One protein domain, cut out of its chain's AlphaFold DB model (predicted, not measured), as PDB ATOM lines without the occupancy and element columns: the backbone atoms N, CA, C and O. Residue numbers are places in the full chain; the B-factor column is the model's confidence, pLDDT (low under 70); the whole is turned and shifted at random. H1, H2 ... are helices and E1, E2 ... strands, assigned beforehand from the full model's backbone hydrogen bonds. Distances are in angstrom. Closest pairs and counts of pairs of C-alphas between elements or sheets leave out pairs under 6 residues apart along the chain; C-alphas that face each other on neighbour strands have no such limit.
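What this domain is: This is residues 19 to 65 of the 257 residues of an uncharacterized protein of Botryotinia narcissicola (UniProt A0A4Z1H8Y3). Picture an uneven helical hairpin: one long helix, H2, makes most of the length, and the short helix H1 runs beside part of it. At the other end of H2 the short helix H3 continues the length, and the strand E1 folds back to the last residue of H2. The printed part has 47 residues with three named helices and one named strand, in the order H1, H2, H3, E1, and the class is mostly helix. It is loose, with a radius of gyration of the C-alphas of 12.7 A, and a rod spanning 41 by 16 by 8 A.

How they stand to each other: Start at Arg 19 and go on to H1, residues 23 to 28. A short link of 7 residues leads to H2, residues 36 to 54. These two form a helical hairpin: they touch and run opposite ways at a shallow tilt of 27 degrees. Look for their closest C-alphas at Lys 23 and Cys 46, 6.5 A apart; H2 touches H1 with residues 39 to 46 alone. A tight link leads to H3, residues 56 to 60, which is close to H2 but not clearly touching; their closest C-alphas, of Ile 52 and Ala 58, are 6.5 A apart. Another tight link leads to E1, residues 63 to 65, which pairs with no named strand. Its closest C-alpha pair with H2 is Tyr 65 and Lys 54, 6.1 A apart. H1 is apart from H3 and from E1. In H1 and H3 every O i to N i+4 pair is within hydrogen-bond range; in H2, 14 of 15 are.

Where its parts are: Find C-alpha 23 at (-36.165, 46.058, -27.213), where H1 begins its 8.4 A. H2 runs 26.3 A from C-alpha 36 at (-37.802, 55.154, -14.126) to C-alpha 54. H3 covers 5.9 A, and E1 covers 6.5 A, ending at C-alpha 65 at (-41.432, 33.626, -34.776).

The domain as a whole: The two C-alphas farthest apart, of Ser 33 and Gly 62, are 40.8 A apart. Residues 31 to 37 stand free, and so do residues 56 to 62, of which 56 to 60 belong to H3. The printed part has no cut and no long link, and no printed residue is under 70 in pLDDT.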
ATOM      1  N   ARG A  19     -42.489  47.447 -33.447       94.38
ATOM      2  CA  ARG A  19     -41.582  48.152 -32.534       94.38
ATOM      3  C   ARG A  19     -41.447  47.503 -31.161       94.38
ATOM      4  O   ARG A  19     -40.363  47.517 -30.594       94.38
ATOM      5  N   THR A  20     -42.517  46.915 -30.636       94.62
ATOM      6  CA  THR A  20     -42.501  46.221 -29.339       94.62
ATOM      7  C   THR A  20     -41.677  44.934 -29.359       94.62
ATOM      8  O   THR A  20     -41.319  44.444 -28.295       94.62
ATOM      9  N   LEU A  21     -41.338  44.397 -30.534       96.00
ATOM     10  CA  LEU A  21     -40.445  43.245 -30.677       96.00
ATOM     11  C   LEU A  21     -38.961  43.645 -30.692       96.00
ATOM     12  O   LEU A  21     -38.105  42.788 -30.483       96.00
ATOM     13  N   ASP A  22     -38.647  44.931 -30.872       95.75
ATOM     14  CA  ASP A  22     -37.284  45.460 -30.828       95.75
ATOM     15  C   ASP A  22     -37.027  46.212 -29.516       95.75
ATOM     16  O   ASP A  22     -37.221  47.423 -29.389       95.75
ATOM     17  N   LYS A  23     -36.523  45.483 -28.516       94.31
ATOM     18  CA  LYS A  23     -36.165  46.058 -27.213       94.31
ATOM     19  C   LYS A  23     -35.124  47.181 -27.317       94.31
ATOM     20  O   LYS A  23     -35.171  48.117 -26.518       94.31
ATOM     21  N   THR A  24     -34.190  47.092 -28.265       92.44
ATOM     22  CA  THR A  24     -33.147  48.113 -28.449       92.44
ATOM     23  C   THR A  24     -33.781  49.413 -28.917       92.44
ATOM     24  O   THR A  24     -33.515  50.465 -28.335       92.44
ATOM     25  N   TRP A  25     -34.684  49.327 -29.895       94.38
ATOM     26  CA  TRP A  25     -35.463  50.467 -30.360       94.38
ATOM     27  C   TRP A  25     -36.353  51.041 -29.256       94.38
ATOM     28  O   TRP A  25     -36.331  52.249 -29.035       94.38
ATOM     29  N   VAL A  26     -37.083  50.196 -28.513       94.81
ATOM     30  CA  VAL A  26     -37.971  50.638 -27.418       94.81
ATOM     31  C   VAL A  26     -37.209  51.494 -26.414       94.81
ATOM     32  O   VAL A  26     -37.635  52.607 -26.113       94.81
ATOM     33  N   VAL A  27     -36.062  51.008 -25.930       92.75
ATOM     34  CA  VAL A  27     -35.243  51.732 -24.950       92.75
ATOM     35  C   VAL A  27     -34.606  52.979 -25.568       92.75
ATOM     36  O   VAL A  27     -34.618  54.042 -24.947       92.75
ATOM     37  N   GLY A  28     -34.075  52.874 -26.788       90.12
ATOM     38  CA  GLY A  28     -33.439  53.992 -27.487       90.12
ATOM     39  C   GLY A  28     -34.403  55.140 -27.796       90.12
ATOM     40  O   GLY A  28     -34.014  56.307 -27.756       90.12
ATOM     41  N   ASN A  29     -35.680  54.834 -28.033       90.94
ATOM     42  CA  ASN A  29     -36.695  55.809 -28.427       90.94
ATOM     43  C   ASN A  29     -37.408  56.492 -27.238       90.94
ATOM     44  O   ASN A  29     -38.290  57.331 -27.434       90.94
ATOM     45  N   LEU A  30     -37.022  56.200 -25.990       90.62
ATOM     46  CA  LEU A  30     -37.528  56.923 -24.812       90.62
ATOM     47  C   LEU A  30     -37.014  58.370 -24.723       90.62
ATOM     48  O   LEU A  30     -37.584  59.181 -23.988       90.62
ATOM     49  N   GLY A  31     -35.970  58.704 -25.488       84.81
ATOM     50  CA  GLY A  31     -35.305  60.005 -25.477       84.81
ATOM     51  C   GLY A  31     -34.275  60.146 -24.349       84.81
ATOM     52  O   GLY A  31     -34.019  59.225 -23.583       84.81
ATOM     53  N   HIS A  32     -33.669  61.331 -24.240       80.75
ATOM     54  CA  HIS A  32     -32.560  61.597 -23.308       80.75
ATOM     55  C   HIS A  32     -33.003  61.894 -21.864       80.75
ATOM     56  O   HIS A  32     -32.172  62.121 -20.986       80.75
ATOM     57  N   SER A  33     -34.309  61.964 -21.601       82.44
ATOM     58  CA  SER A  33     -34.856  62.296 -20.283       82.44
ATOM     59  C   SER A  33     -36.186  61.580 -20.085       82.44
ATOM     60  O   SER A  33     -37.244  62.093 -20.446       82.44
ATOM     61  N   TYR A  34     -36.120  60.376 -19.523       87.38
ATOM     62  CA  TYR A  34     -37.278  59.591 -19.108       87.38
ATOM     63  C   TYR A  34     -37.191  59.286 -17.609       87.38
ATOM     64  O   TYR A  34     -36.104  59.257 -17.031       87.38
ATOM     65  N   THR A  35     -38.343  59.091 -16.969       93.56
ATOM     66  CA  THR A  35     -38.402  58.644 -15.573       93.56
ATOM     67  C   THR A  35     -38.239  57.130 -15.500       93.56
ATOM     68  O   THR A  35     -38.441  56.432 -16.498       93.56
ATOM     69  N   LYS A  36     -37.894  56.603 -14.322       93.44
ATOM     70  CA  LYS A  36     -37.802  55.154 -14.126       93.44
ATOM     71  C   LYS A  36     -39.137  54.467 -14.433       93.44
ATOM     72  O   LYS A  36     -39.146  53.441 -15.095       93.44
ATOM     73  N   GLU A  37     -40.247  55.077 -14.031       95.00
ATOM     74  CA  GLU A  37     -41.594  54.555 -14.268       95.00
ATOM     75  C   GLU A  37     -41.867  54.396 -15.768       95.00
ATOM     76  O   GLU A  37     -42.260  53.324 -16.208       95.00
ATOM     77  N   ARG A  38     -41.539  55.412 -16.580       93.06
ATOM     78  CA  ARG A  38     -41.689  55.341 -18.043       93.06
ATOM     79  C   ARG A  38     -40.806  54.262 -18.681       93.06
ATOM     80  O   ARG A  38     -41.176  53.689 -19.702       93.06
ATOM     81  N   TYR A  39     -39.617  54.030 -18.129       94.88
ATOM     82  CA  TYR A  39     -38.732  52.964 -18.595       94.88
ATOM     83  C   TYR A  39     -39.325  51.583 -18.310       94.88
ATOM     84  O   TYR A  39     -39.368  50.745 -19.210       94.88
ATOM     85  N   ASP A  40     -39.807  51.375 -17.085       95.88
ATOM     86  CA  ASP A  40     -40.411  50.116 -16.655       95.88
ATOM     87  C   ASP A  40     -41.694  49.829 -17.467       95.88
ATOM     88  O   ASP A  40     -41.816  48.745 -18.034       95.88
ATOM     89  N   GLU A  41     -42.570  50.825 -17.664       94.81
ATOM     90  CA  GLU A  41     -43.770  50.725 -18.519       94.81
ATOM     91  C   GLU A  41     -43.429  50.310 -19.962       94.81
ATOM     92  O   GLU A  41     -44.032  49.394 -20.520       94.81
ATOM     93  N   ALA A  42     -42.417  50.935 -20.572       94.62
ATOM     94  CA  ALA A  42     -42.003  50.602 -21.933       94.62
ATOM     95  C   ALA A  42     -41.437  49.176 -22.050       94.62
ATOM     96  O   ALA A  42     -41.625  48.505 -23.070       94.62
ATOM     97  N   LEU A  43     -40.745  48.690 -21.014       96.19
ATOM     98  CA  LEU A  43     -40.277  47.308 -20.966       96.19
ATOM     99  C   LEU A  43     -41.423  46.311 -20.785       96.19
ATOM    100  O   LEU A  43     -41.372  45.239 -21.388       96.19
ATOM    101  N   GLU A  44     -42.449  46.654 -20.009       96.38
ATOM    102  CA  GLU A  44     -43.654  45.835 -19.860       96.38
ATOM    103  C   GLU A  44     -44.433  45.731 -21.178       96.38
ATOM    104  O   GLU A  44     -44.792  44.626 -21.588       96.38
ATOM    105  N   GLU A  45     -44.618  46.840 -21.903       94.31
ATOM    106  CA  GLU A  45     -45.242  46.832 -23.236       94.31
ATOM    107  C   GLU A  45     -44.443  45.990 -24.244       94.31
ATOM    108  O   GLU A  45     -45.009  45.200 -25.006       94.31
ATOM    109  N   CYS A  46     -43.114  46.124 -24.230       96.19
ATOM    110  CA  CYS A  46     -42.203  45.319 -25.041       96.19
ATOM    111  C   CYS A  46     -42.327  43.822 -24.711       96.19
ATOM    112  O   CYS A  46     -42.445  42.988 -25.615       96.19
ATOM    113  N   ALA A  47     -42.369  43.469 -23.424       96.50
ATOM    114  CA  ALA A  47     -42.540  42.091 -22.974       96.50
ATOM    115  C   ALA A  47     -43.902  41.520 -23.395       96.50
ATOM    116  O   ALA A  47     -43.953  40.414 -23.928       96.50
ATOM    117  N   ALA A  48     -44.987  42.283 -23.243       95.38
ATOM    118  CA  ALA A  48     -46.324  41.869 -23.660       95.38
ATOM    119  C   ALA A  48     -46.420  41.648 -25.182       95.38
ATOM    120  O   ALA A  48     -47.013  40.668 -25.633       95.38
ATOM    121  N   GLY A  49     -45.799  42.523 -25.983       94.19
ATOM    122  CA  GLY A  49     -45.707  42.351 -27.435       94.19
ATOM    123  C   GLY A  49     -44.925  41.096 -27.834       94.19
ATOM    124  O   GLY A  49     -45.368  40.339 -28.699       94.19
ATOM    125  N   ASN A  50     -43.796  40.837 -27.168       95.69
ATOM    126  CA  ASN A  50     -43.015  39.617 -27.380       95.69
ATOM    127  C   ASN A  50     -43.797  38.360 -26.976       95.69
ATOM    128  O   ASN A  50     -43.764  37.383 -27.718       95.69
ATOM    129  N   GLU A  51     -44.536  38.385 -25.867       95.88
ATOM    130  CA  GLU A  51     -45.345  37.249 -25.408       95.88
ATOM    131  C   GLU A  51     -46.431  36.869 -26.424       95.88
ATOM    132  O   GLU A  51     -46.653  35.693 -26.697       95.88
ATOM    133  N   ILE A  52     -47.057  37.852 -27.077       93.56
ATOM    134  CA  ILE A  52     -48.046  37.602 -28.136       93.56
ATOM    135  C   ILE A  52     -47.453  36.800 -29.304       93.56
ATOM    136  O   ILE A  52     -48.141  35.945 -29.865       93.56
ATOM    137  N   MET A  53     -46.202  37.083 -29.680       93.25
ATOM    138  CA  MET A  53     -45.556  36.501 -30.862       93.25
ATOM    139  C   MET A  53     -44.701  35.266 -30.564       93.25
ATOM    140  O   MET A  53     -44.532  34.428 -31.447       93.25
ATOM    141  N   LYS A  54     -44.158  35.154 -29.348       94.25
ATOM    142  CA  LYS A  54     -43.206  34.107 -28.936       94.25
ATOM    143  C   LYS A  54     -43.755  33.175 -27.845       94.25
ATOM    144  O   LYS A  54     -43.145  32.142 -27.571       94.25
ATOM    145  N   GLY A  55     -44.873  33.534 -27.220       94.88
ATOM    146  CA  GLY A  55     -45.494  32.795 -26.123       94.88
ATOM    147  C   GLY A  55     -46.455  31.690 -26.564       94.88
ATOM    148  O   GLY A  55     -46.544  31.324 -27.742       94.88
ATOM    149  N   ASP A  56     -47.215  31.168 -25.600       95.31
ATOM    150  CA  ASP A  56     -48.108  30.013 -25.794       95.31
ATOM    151  C   ASP A  56     -49.189  30.264 -26.844       95.31
ATOM    152  O   ASP A  56     -49.484  29.388 -27.650       95.31
ATOM    153  N   MET A  57     -49.724  31.486 -26.921       94.19
ATOM    154  CA  MET A  57     -50.760  31.817 -27.901       94.19
ATOM    155  C   MET A  57     -50.286  31.620 -29.353       94.19
ATOM    156  O   MET A  57     -51.058  31.146 -30.193       94.19
ATOM    157  N   ALA A  58     -49.040  31.996 -29.662       94.50
ATOM    158  CA  ALA A  58     -48.454  31.804 -30.986       94.50
ATOM    159  C   ALA A  58     -48.157  30.321 -31.245       94.50
ATOM    160  O   ALA A  58     -48.538  29.798 -32.299       94.50
ATOM    161  N   ARG A  59     -47.580  29.624 -30.254       92.38
ATOM    162  CA  ARG A  59     -47.306  28.179 -30.318       92.38
ATOM    163  C   ARG A  59     -48.573  27.361 -30.572       92.38
ATOM    164  O   ARG A  59     -48.611  26.582 -31.520       92.38
ATOM    165  N   ASP A  60     -49.643  27.617 -29.826       93.75
ATOM    166  CA  ASP A  60     -50.948  26.955 -29.971       93.75
ATOM    167  C   ASP A  60     -51.635  27.269 -31.312       93.75
ATOM    168  O   ASP A  60     -52.532  26.552 -31.764       93.75
ATOM    169  N   ALA A  61     -51.245  28.365 -31.969       94.12
ATOM    170  CA  ALA A  61     -51.676  28.697 -33.323       94.12
ATOM    171  C   ALA A  61     -50.795  28.053 -34.415       94.12
ATOM    172  O   ALA A  61     -51.090  28.207 -35.611       94.12
ATOM    173  N   GLY A  62     -49.732  27.341 -34.030       94.06
ATOM    174  CA  GLY A  62     -48.707  26.804 -34.923       94.06
ATOM    175  C   GLY A  62     -47.931  27.906 -35.643       94.06
ATOM    176  O   GLY A  62     -47.656  27.761 -36.832       94.06
ATOM    177  N   VAL A  63     -47.697  29.039 -34.972       96.38
ATOM    178  CA  VAL A  63     -46.914  30.177 -35.469       96.38
ATOM    179  C   VAL A  63     -45.560  30.187 -34.777       96.38
ATOM    180  O   VAL A  63     -45.486  30.262 -33.553       96.38
ATOM    181  N   THR A  64     -44.503  30.168 -35.578       96.75
ATOM    182  CA  THR A  64     -43.118  30.238 -35.124       96.75
ATOM    183  C   THR A  64     -42.529  31.575 -35.541       96.75
ATOM    184  O   THR A  64     -42.404  31.868 -36.732       96.75
ATOM    185  N   TYR A  65     -42.176  32.393 -34.553       97.38
ATOM    186  CA  TYR A  65     -41.432  33.626 -34.776       97.38
ATOM    187  C   TYR A  65     -39.941  33.320 -34.953       97.38
ATOM    188  O   TYR A  65     -39.350  32.648 -34.109       97.38
TER     189      TYR A  65